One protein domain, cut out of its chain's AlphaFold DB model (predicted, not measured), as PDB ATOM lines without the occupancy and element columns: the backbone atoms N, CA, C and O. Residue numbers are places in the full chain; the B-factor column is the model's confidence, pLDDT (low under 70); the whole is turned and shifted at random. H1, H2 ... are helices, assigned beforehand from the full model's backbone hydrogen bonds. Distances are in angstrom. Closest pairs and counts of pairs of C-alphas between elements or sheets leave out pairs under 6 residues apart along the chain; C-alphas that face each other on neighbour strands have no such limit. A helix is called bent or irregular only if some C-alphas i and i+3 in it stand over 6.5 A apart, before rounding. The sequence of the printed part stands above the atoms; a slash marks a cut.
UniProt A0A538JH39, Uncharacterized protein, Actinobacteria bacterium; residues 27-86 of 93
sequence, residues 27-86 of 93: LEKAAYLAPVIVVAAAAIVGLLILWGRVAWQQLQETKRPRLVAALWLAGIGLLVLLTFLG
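AT A GLANCE: This is residues 27 to 86 of the 93 residues of an uncharacterized protein of Actinobacteria bacterium (UniProt A0A538JH39). Two helices meet at a tight turn as an open, flat V: a long arm, H1, whose first few residues turn aside at a kink near residue 34, and a shorter arm, H2. The arms meet only at the corner, and their far parts stand free. The 60 printed residues, with H1 then H2, are all helix in class and extended, with a radius of gyration of the C-alphas of 18.0 A and spans of 50 by 36 by 9 A.

HOW THE PARTS SIT: H1, residues 27 to 61, and H2, residues 65 to 84, touch only at the corner, and only just, with 3 pairs of C-alphas within 8 A. The closest C-alphas are those of Leu 59 and Pro 65, 5.5 A apart. The helices run opposite ways at a steep tilt of 47 degrees. Every O i to N i+4 pair is within hydrogen-bond range in H2, and 28 of 31 in H1.

IN THESE COORDINATES: H1 begins at C-alpha 27 (-138.196, 160.601, 16.825) and spans 47.2 A. It is irregular: C-alphas 32 and 35 are 7.4 A apart, and its kink is 61 degrees. H2 spans 28.5 A to C-alpha 84 (-124.781, 132.105, 33.080).

THE WHOLE: The C-alphas farthest apart, Glu 28 and Lys 63, are 53.5 A apart. The printed part has no cut. Residues 27 to 31, 33 and 86 have pLDDT under 70.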
ATOM      1  N   LEU A  27    -138.251 159.338  16.066       56.88
ATOM      2  CA  LEU A  27    -138.196 160.601  16.825       56.88
ATOM      3  C   LEU A  27    -139.555 161.306  17.014       56.88
ATOM      4  O   LEU A  27    -139.785 161.934  18.045       56.88
ATOM      5  N   GLU A  28    -140.481 161.159  16.068       62.25
ATOM      6  CA  GLU A  28    -141.816 161.776  16.113       62.25
ATOM      7  C   GLU A  28    -142.700 161.208  17.236       62.25
ATOM      8  O   GLU A  28    -143.386 161.955  17.937       62.25
ATOM      9  N   LYS A  29    -142.660 159.887  17.464       62.72
ATOM     10  CA  LYS A  29    -143.424 159.231  18.542       62.72
ATOM     11  C   LYS A  29    -142.803 159.502  19.909       62.72
ATOM     12  O   LYS A  29    -143.531 159.695  20.883       62.72
ATOM     13  N   ALA A  30    -141.474 159.563  19.966       61.38
ATOM     14  CA  ALA A  30    -140.743 159.883  21.185       61.38
ATOM     15  C   ALA A  30    -141.072 161.297  21.692       61.38
ATOM     16  O   ALA A  30    -141.264 161.467  22.891       61.38
ATOM     17  N   ALA A  31    -141.219 162.287  20.802       66.75
ATOM     18  CA  ALA A  31    -141.583 163.654  21.186       66.75
ATOM     19  C   ALA A  31    -142.996 163.748  21.791       66.75
ATOM     20  O   ALA A  31    -143.199 164.449  22.781       66.75
ATOM     21  N   TYR A  32    -143.961 163.001  21.245       71.69
ATOM     22  CA  TYR A  32    -145.337 162.990  21.757       71.69
ATOM     23  C   TYR A  32    -145.451 162.273  23.111       71.69
ATOM     24  O   TYR A  32    -146.228 162.672  23.977       71.69
ATOM     25  N   LEU A  33    -144.659 161.214  23.308       68.19
ATOM     26  CA  LEU A  33    -144.630 160.430  24.546       68.19
ATOM     27  C   LEU A  33    -143.639 160.971  25.583       68.19
ATOM     28  O   LEU A  33    -143.680 160.534  26.734       68.19
ATOM     29  N   ALA A  34    -142.796 161.938  25.215       72.75
ATOM     30  CA  ALA A  34    -141.778 162.522  26.080       72.75
ATOM     31  C   ALA A  34    -142.308 162.921  27.470       72.75
ATOM     32  O   ALA A  34    -141.670 162.541  28.449       72.75
ATOM     33  N   PRO A  35    -143.477 163.585  27.622       75.69
ATOM     34  CA  PRO A  35    -143.981 163.948  28.947       75.69
ATOM     35  C   PRO A  35    -144.249 162.721  29.823       75.69
ATOM     36  O   PRO A  35    -143.881 162.692  30.994       75.69
ATOM     37  N   VAL A  36    -144.846 161.679  29.242       80.44
ATOM     38  CA  VAL A  36    -145.192 160.442  29.951       80.44
ATOM     39  C   VAL A  36    -143.932 159.670  30.324       80.44
ATOM     40  O   VAL A  36    -143.815 159.208  31.455       80.44
ATOM     41  N   ILE A  37    -142.965 159.575  29.410       72.25
ATOM     42  CA  ILE A  37    -141.680 158.907  29.658       72.25
ATOM     43  C   ILE A  37    -140.924 159.627  30.773       72.25
ATOM     44  O   ILE A  37    -140.401 158.972  31.671       72.25
ATOM     45  N   VAL A  38    -140.901 160.962  30.758       80.00
ATOM     46  CA  VAL A  38    -140.247 161.765  31.798       80.00
ATOM     47  C   VAL A  38    -140.917 161.550  33.154       80.00
ATOM     48  O   VAL A  38    -140.216 161.325  34.138       80.00
ATOM     49  N   VAL A  39    -142.251 161.553  33.219       81.56
ATOM     50  CA  VAL A  39    -142.988 161.299  34.470       81.56
ATOM     51  C   VAL A  39    -142.770 159.869  34.965       81.56
ATOM     52  O   VAL A  39    -142.491 159.672  36.146       81.56
ATOM     53  N   ALA A  40    -142.834 158.872  34.081       76.12
ATOM     54  CA  ALA A  40    -142.602 157.474  34.434       76.12
ATOM     55  C   ALA A  40    -141.164 157.248  34.918       76.12
ATOM     56  O   ALA A  40    -140.950 156.630  35.958       76.12
ATOM     57  N   ALA A  41    -140.177 157.808  34.216       79.69
ATOM     58  CA  ALA A  41    -138.780 157.752  34.625       79.69
ATOM     59  C   ALA A  41    -138.571 158.445  35.977       79.69
ATOM     60  O   ALA A  41    -137.929 157.878  36.859       79.69
ATOM     61  N   ALA A  42    -139.156 159.629  36.182       80.88
ATOM     62  CA  ALA A  42    -139.089 160.339  37.457       80.88
ATOM     63  C   ALA A  42    -139.726 159.531  38.598       80.88
ATOM     64  O   ALA A  42    -139.154 159.463  39.686       80.88
ATOM     65  N   ALA A  43    -140.862 158.876  38.350       86.06
ATOM     66  CA  ALA A  43    -141.522 158.011  39.323       86.06
ATOM     67  C   ALA A  43    -140.662 156.787  39.671       86.06
ATOM     68  O   ALA A  43    -140.467 156.499  40.850       86.06
ATOM     69  N   ILE A  44    -140.093 156.109  38.670       83.94
ATOM     70  CA  ILE A  44    -139.197 154.962  38.871       83.94
ATOM     71  C   ILE A  44    -137.963 155.386  39.667       83.94
ATOM     72  O   ILE A  44    -137.611 154.736  40.647       83.94
ATOM     73  N   VAL A  45    -137.323 156.494  39.291       85.81
ATOM     74  CA  VAL A  45    -136.148 157.017  39.999       85.81
ATOM     75  C   VAL A  45    -136.506 157.398  41.434       85.81
ATOM     76  O   VAL A  45    -135.794 157.015  42.359       85.81
ATOM     77  N   GLY A  46    -137.619 158.104  41.642       85.50
ATOM     78  CA  GLY A  46    -138.106 158.459  42.973       85.50
ATOM     79  C   GLY A  46    -138.356 157.225  43.838       85.50
ATOM     80  O   GLY A  46    -137.930 157.188  44.993       85.50
ATOM     81  N   LEU A  47    -138.960 156.185  43.262       90.25
ATOM     82  CA  LEU A  47    -139.202 154.917  43.937       90.25
ATOM     83  C   LEU A  47    -137.885 154.210  44.278       90.25
ATOM     84  O   LEU A  47    -137.670 153.849  45.429       90.25
ATOM     85  N   LEU A  48    -136.964 154.075  43.326       85.50
ATOM     86  CA  LEU A  48    -135.654 153.463  43.565       85.50
ATOM     87  C   LEU A  48    -134.860 154.200  44.648       85.50
ATOM     88  O   LEU A  48    -134.232 153.557  45.484       85.50
ATOM     89  N   ILE A  49    -134.913 155.534  44.677       88.12
ATOM     90  CA  ILE A  49    -134.269 156.337  45.723       88.12
ATOM     91  C   ILE A  49    -134.942 156.098  47.075       88.12
ATOM     92  O   ILE A  49    -134.244 155.924  48.075       88.12
ATOM     93  N   LEU A  50    -136.276 156.081  47.122       87.19
ATOM     94  CA  LEU A  50    -137.029 155.857  48.354       87.19
ATOM     95  C   LEU A  50    -136.707 154.479  48.938       87.19
ATOM     96  O   LEU A  50    -136.275 154.376  50.086       87.19
ATOM     97  N   TRP A  51    -136.852 153.433  48.130       78.56
ATOM     98  CA  TRP A  51    -136.581 152.058  48.534       78.56
ATOM     99  C   TRP A  51    -135.106 151.837  48.842       78.56
ATOM    100  O   TRP A  51    -134.782 151.226  49.855       78.56
ATOM    101  N   GLY A  52    -134.207 152.388  48.027       85.88
ATOM    102  CA  GLY A  52    -132.768 152.328  48.264       85.88
ATOM    103  C   GLY A  52    -132.378 152.980  49.587       85.88
ATOM    104  O   GLY A  52    -131.590 152.412  50.340       85.88
ATOM    105  N   ARG A  53    -132.969 154.134  49.927       84.56
ATOM    106  CA  ARG A  53    -132.726 154.806  51.209       84.56
ATOM    107  C   ARG A  53    -133.254 153.994  52.388       84.56
ATOM    108  O   ARG A  53    -132.530 153.855  53.371       84.56
ATOM    109  N   VAL A  54    -134.462 153.439  52.286       84.38
ATOM    110  CA  VAL A  54    -135.041 152.576  53.330       84.38
ATOM    111  C   VAL A  54    -134.188 151.322  53.523       84.38
ATOM    112  O   VAL A  54    -133.795 151.021  54.646       84.38
ATOM    113  N   ALA A  55    -133.827 150.634  52.440       81.75
ATOM    114  CA  ALA A  55    -132.960 149.460  52.485       81.75
ATOM    115  C   ALA A  55    -131.593 149.789  53.104       81.75
ATOM    116  O   ALA A  55    -131.083 149.029  53.923       81.75
ATOM    117  N   TRP A  56    -131.021 150.948  52.764       78.88
ATOM    118  CA  TRP A  56    -129.760 151.414  53.335       78.88
ATOM    119  C   TRP A  56    -129.861 151.691  54.838       78.88
ATOM    120  O   TRP A  56    -128.982 151.281  55.595       78.88
ATOM    121  N   GLN A  57    -130.931 152.350  55.284       79.81
ATOM    122  CA  GLN A  57    -131.174 152.615  56.705       79.81
ATOM    123  C   GLN A  57    -131.369 151.312  57.490       79.81
ATOM    124  O   GLN A  57    -130.707 151.110  58.505       79.81
ATOM    125  N   GLN A  58    -132.180 150.386  56.972       77.00
ATOM    126  CA  GLN A  58    -132.376 149.058  57.563       77.00
ATOM    127  C   GLN A  58    -131.063 148.267  57.665       77.00
ATOM    128  O   GLN A  58    -130.785 147.602  58.665       77.00
ATOM    129  N   LEU A  59    -130.209 148.372  56.644       74.94
ATOM    130  CA  LEU A  59    -128.907 147.720  56.642       74.94
ATOM    131  C   LEU A  59    -127.958 148.338  57.679       74.94
ATOM    132  O   LEU A  59    -127.230 147.596  58.335       74.94
ATOM    133  N   GLN A  60    -127.976 149.664  57.856       75.56
ATOM    134  CA  GLN A  60    -127.161 150.359  58.860       75.56
ATOM    135  C   GLN A  60    -127.596 150.072  60.304       75.56
ATOM    136  O   GLN A  60    -126.734 149.964  61.173       75.56
ATOM    137  N   GLU A  61    -128.896 149.920  60.563       72.94
ATOM    138  CA  GLU A  61    -129.430 149.597  61.899       72.94
ATOM    139  C   GLU A  61    -129.162 148.140  62.321       72.94
ATOM    140  O   GLU A  61    -129.275 147.777  63.493       72.94
ATOM    141  N   THR A  62    -128.749 147.289  61.383       71.38
ATOM    142  CA  THR A  62    -128.388 145.902  61.671       71.38
ATOM    143  C   THR A  62    -127.032 145.821  62.382       71.38
ATOM    144  O   THR A  62    -126.052 146.418  61.951       71.38
ATOM    145  N   LYS A  63    -126.920 144.983  63.427       71.12
ATOM    146  CA  LYS A  63    -125.690 144.809  64.241       71.12
ATOM    147  C   LYS A  63    -124.405 144.506  63.443       71.12
ATOM    148  O   LYS A  63    -123.313 144.697  63.971       71.12
ATOM    149  N   ARG A  64    -124.502 143.983  62.210       76.56
ATOM    150  CA  ARG A  64    -123.361 143.641  61.333       76.56
ATOM    151  C   ARG A  64    -123.647 143.972  59.851       76.56
ATOM    152  O   ARG A  64    -123.836 143.052  59.053       76.56
ATOM    153  N   PRO A  65    -123.619 145.256  59.446       77.00
ATOM    154  CA  PRO A  65    -124.061 145.705  58.115       77.00
ATOM    155  C   PRO A  65    -123.252 145.086  56.965       77.00
ATOM    156  O   PRO A  65    -123.800 144.683  55.942       77.00
ATOM    157  N   ARG A  66    -121.931 144.950  57.150       78.69
ATOM    158  CA  ARG A  66    -121.014 144.407  56.132       78.69
ATOM    159  C   ARG A  66    -121.280 142.935  55.803       78.69
ATOM    160  O   ARG A  66    -121.166 142.556  54.646       78.69
ATOM    161  N   LEU A  67    -121.640 142.118  56.799       82.81
ATOM    162  CA  LEU A  67    -121.907 140.691  56.581       82.81
ATOM    163  C   LEU A  67    -123.205 140.476  55.806       82.81
ATOM    164  O   LEU A  67    -123.237 139.646  54.906       82.81
ATOM    165  N   VAL A  68    -124.253 141.238  56.125       80.94
ATOM    166  CA  VAL A  68    -125.542 141.132  55.428       80.94
ATOM    167  C   VAL A  68    -125.411 141.573  53.971       80.94
ATOM    168  O   VAL A  68    -125.886 140.872  53.083       80.94
ATOM    169  N   ALA A  69    -124.695 142.672  53.706       81.69
ATOM    170  CA  ALA A  69    -124.402 143.104  52.339       81.69
ATOM    171  C   ALA A  69    -123.595 142.056  51.556       81.69
ATOM    172  O   ALA A  69    -123.907 141.775  50.402       81.69
ATOM    173  N   ALA A  70    -122.582 141.455  52.191       85.88
ATOM    174  CA  ALA A  70    -121.769 140.409  51.577       85.88
ATOM    175  C   ALA A  70    -122.588 139.148  51.260       85.88
ATOM    176  O   ALA A  70    -122.439 138.594  50.178       85.88
ATOM    177  N   LEU A  71    -123.486 138.728  52.158       87.31
ATOM    178  CA  LEU A  71    -124.404 137.603  51.939       87.31
ATOM    179  C   LEU A  71    -125.364 137.862  50.777       87.31
ATOM    180  O   LEU A  71    -125.540 136.995  49.925       87.31
ATOM    181  N   TRP A  72    -125.941 139.063  50.707       85.62
ATOM    182  CA  TRP A  72    -126.797 139.465  49.591       85.62
ATOM    183  C   TRP A  72    -126.043 139.476  48.261       85.62
ATOM    184  O   TRP A  72    -126.519 138.903  47.282       85.62
ATOM    185  N   LEU A  73    -124.850 140.075  48.227       90.38
ATOM    186  CA  LEU A  73    -124.000 140.079  47.035       90.38
ATOM    187  C   LEU A  73    -123.591 138.665  46.620       90.38
ATOM    188  O   LEU A  73    -123.625 138.355  45.434       90.38
ATOM    189  N   ALA A  74    -123.250 137.799  47.576       92.00
ATOM    190  CA  ALA A  74    -122.912 136.408  47.306       92.00
ATOM    191  C   ALA A  74    -124.111 135.632  46.741       92.00
ATOM    192  O   ALA A  74    -123.958 134.910  45.761       92.00
ATOM    193  N   GLY A  75    -125.308 135.818  47.308       91.19
ATOM    194  CA  GLY A  75    -126.536 135.190  46.822       91.19
ATOM    195  C   GLY A  75    -126.906 135.639  45.406       91.19
ATOM    196  O   GLY A  75    -127.140 134.801  44.538       91.19
ATOM    197  N   ILE A  76    -126.887 136.949  45.139       90.38
ATOM    198  CA  ILE A  76    -127.128 137.495  43.792       90.38
ATOM    199  C   ILE A  76    -126.052 137.005  42.819       90.38
ATOM    200  O   ILE A  76    -126.376 136.558  41.722       90.38
ATOM    201  N   GLY A  77    -124.781 137.042  43.221       92.88
ATOM    202  CA  GLY A  77    -123.666 136.555  42.415       92.88
ATOM    203  C   GLY A  77    -123.817 135.078  42.060       92.88
ATOM    204  O   GLY A  77    -123.614 134.712  40.907       92.88
ATOM    205  N   LEU A  78    -124.251 134.247  43.010       91.50
ATOM    206  CA  LEU A  78    -124.531 132.835  42.774       91.50
ATOM    207  C   LEU A  78    -125.699 132.641  41.803       91.50
ATOM    208  O   LEU A  78    -125.591 131.830  40.893       91.50
ATOM    209  N   LEU A  79    -126.790 133.397  41.948       88.19
ATOM    210  CA  LEU A  79    -127.927 133.336  41.020       88.19
ATOM    211  C   LEU A  79    -127.520 133.716  39.593       88.19
ATOM    212  O   LEU A  79    -127.864 133.015  38.639       88.19
ATOM    213  N   VAL A  80    -126.760 134.801  39.442       90.62
ATOM    214  CA  VAL A  80    -126.228 135.233  38.144       90.62
ATOM    215  C   VAL A  80    -125.295 134.165  37.583       90.62
ATOM    216  O   VAL A  80    -125.423 133.804  36.416       90.62
ATOM    217  N   LEU A  81    -124.411 133.607  38.413       88.50
ATOM    218  CA  LEU A  81    -123.497 132.542  38.016       88.50
ATOM    219  C   LEU A  81    -124.258 131.305  37.540       88.50
ATOM    220  O   LEU A  81    -123.926 130.789  36.485       88.50
ATOM    221  N   LEU A  82    -125.294 130.864  38.256       87.69
ATOM    222  CA  LEU A  82    -126.143 129.736  37.857       87.69
ATOM    223  C   LEU A  82    -126.913 130.020  36.559       87.69
ATOM    224  O   LEU A  82    -127.065 129.126  35.727       87.69
ATOM    225  N   THR A  83    -127.355 131.266  36.363       84.56
ATOM    226  CA  THR A  83    -128.021 131.709  35.129       84.56
ATOM    227  C   THR A  83    -127.059 131.663  33.940       84.56
ATOM    228  O   THR A  83    -127.414 131.141  32.886       84.56
ATOM    229  N   PHE A  84    -125.824 132.144  34.112       84.94
ATOM    230  CA  PHE A  84    -124.781 132.105  33.080       84.94
ATOM    231  C   PHE A  84    -124.214 130.706  32.841       84.94
ATOM    232  O   PHE A  84    -123.930 130.360  31.698       84.94
ATOM    233  N   LEU A  85    -124.085 129.886  33.890       81.69
ATOM    234  CA  LEU A  85    -123.742 128.469  33.758       81.69
ATOM    235  C   LEU A  85    -124.818 127.706  32.989       81.69
ATOM    236  O   LEU A  85    -124.549 126.588  32.557       81.69
ATOM    237  N   GLY A  86    -126.003 128.306  32.810       64.56
ATOM    238  CA  GLY A  86    -127.061 127.769  31.981       64.56
ATOM    239  C   GLY A  86    -127.329 126.339  32.391       64.56
ATOM    240  O   GLY A  86    -127.192 125.443  31.559       64.56
TER     241      GLY A  86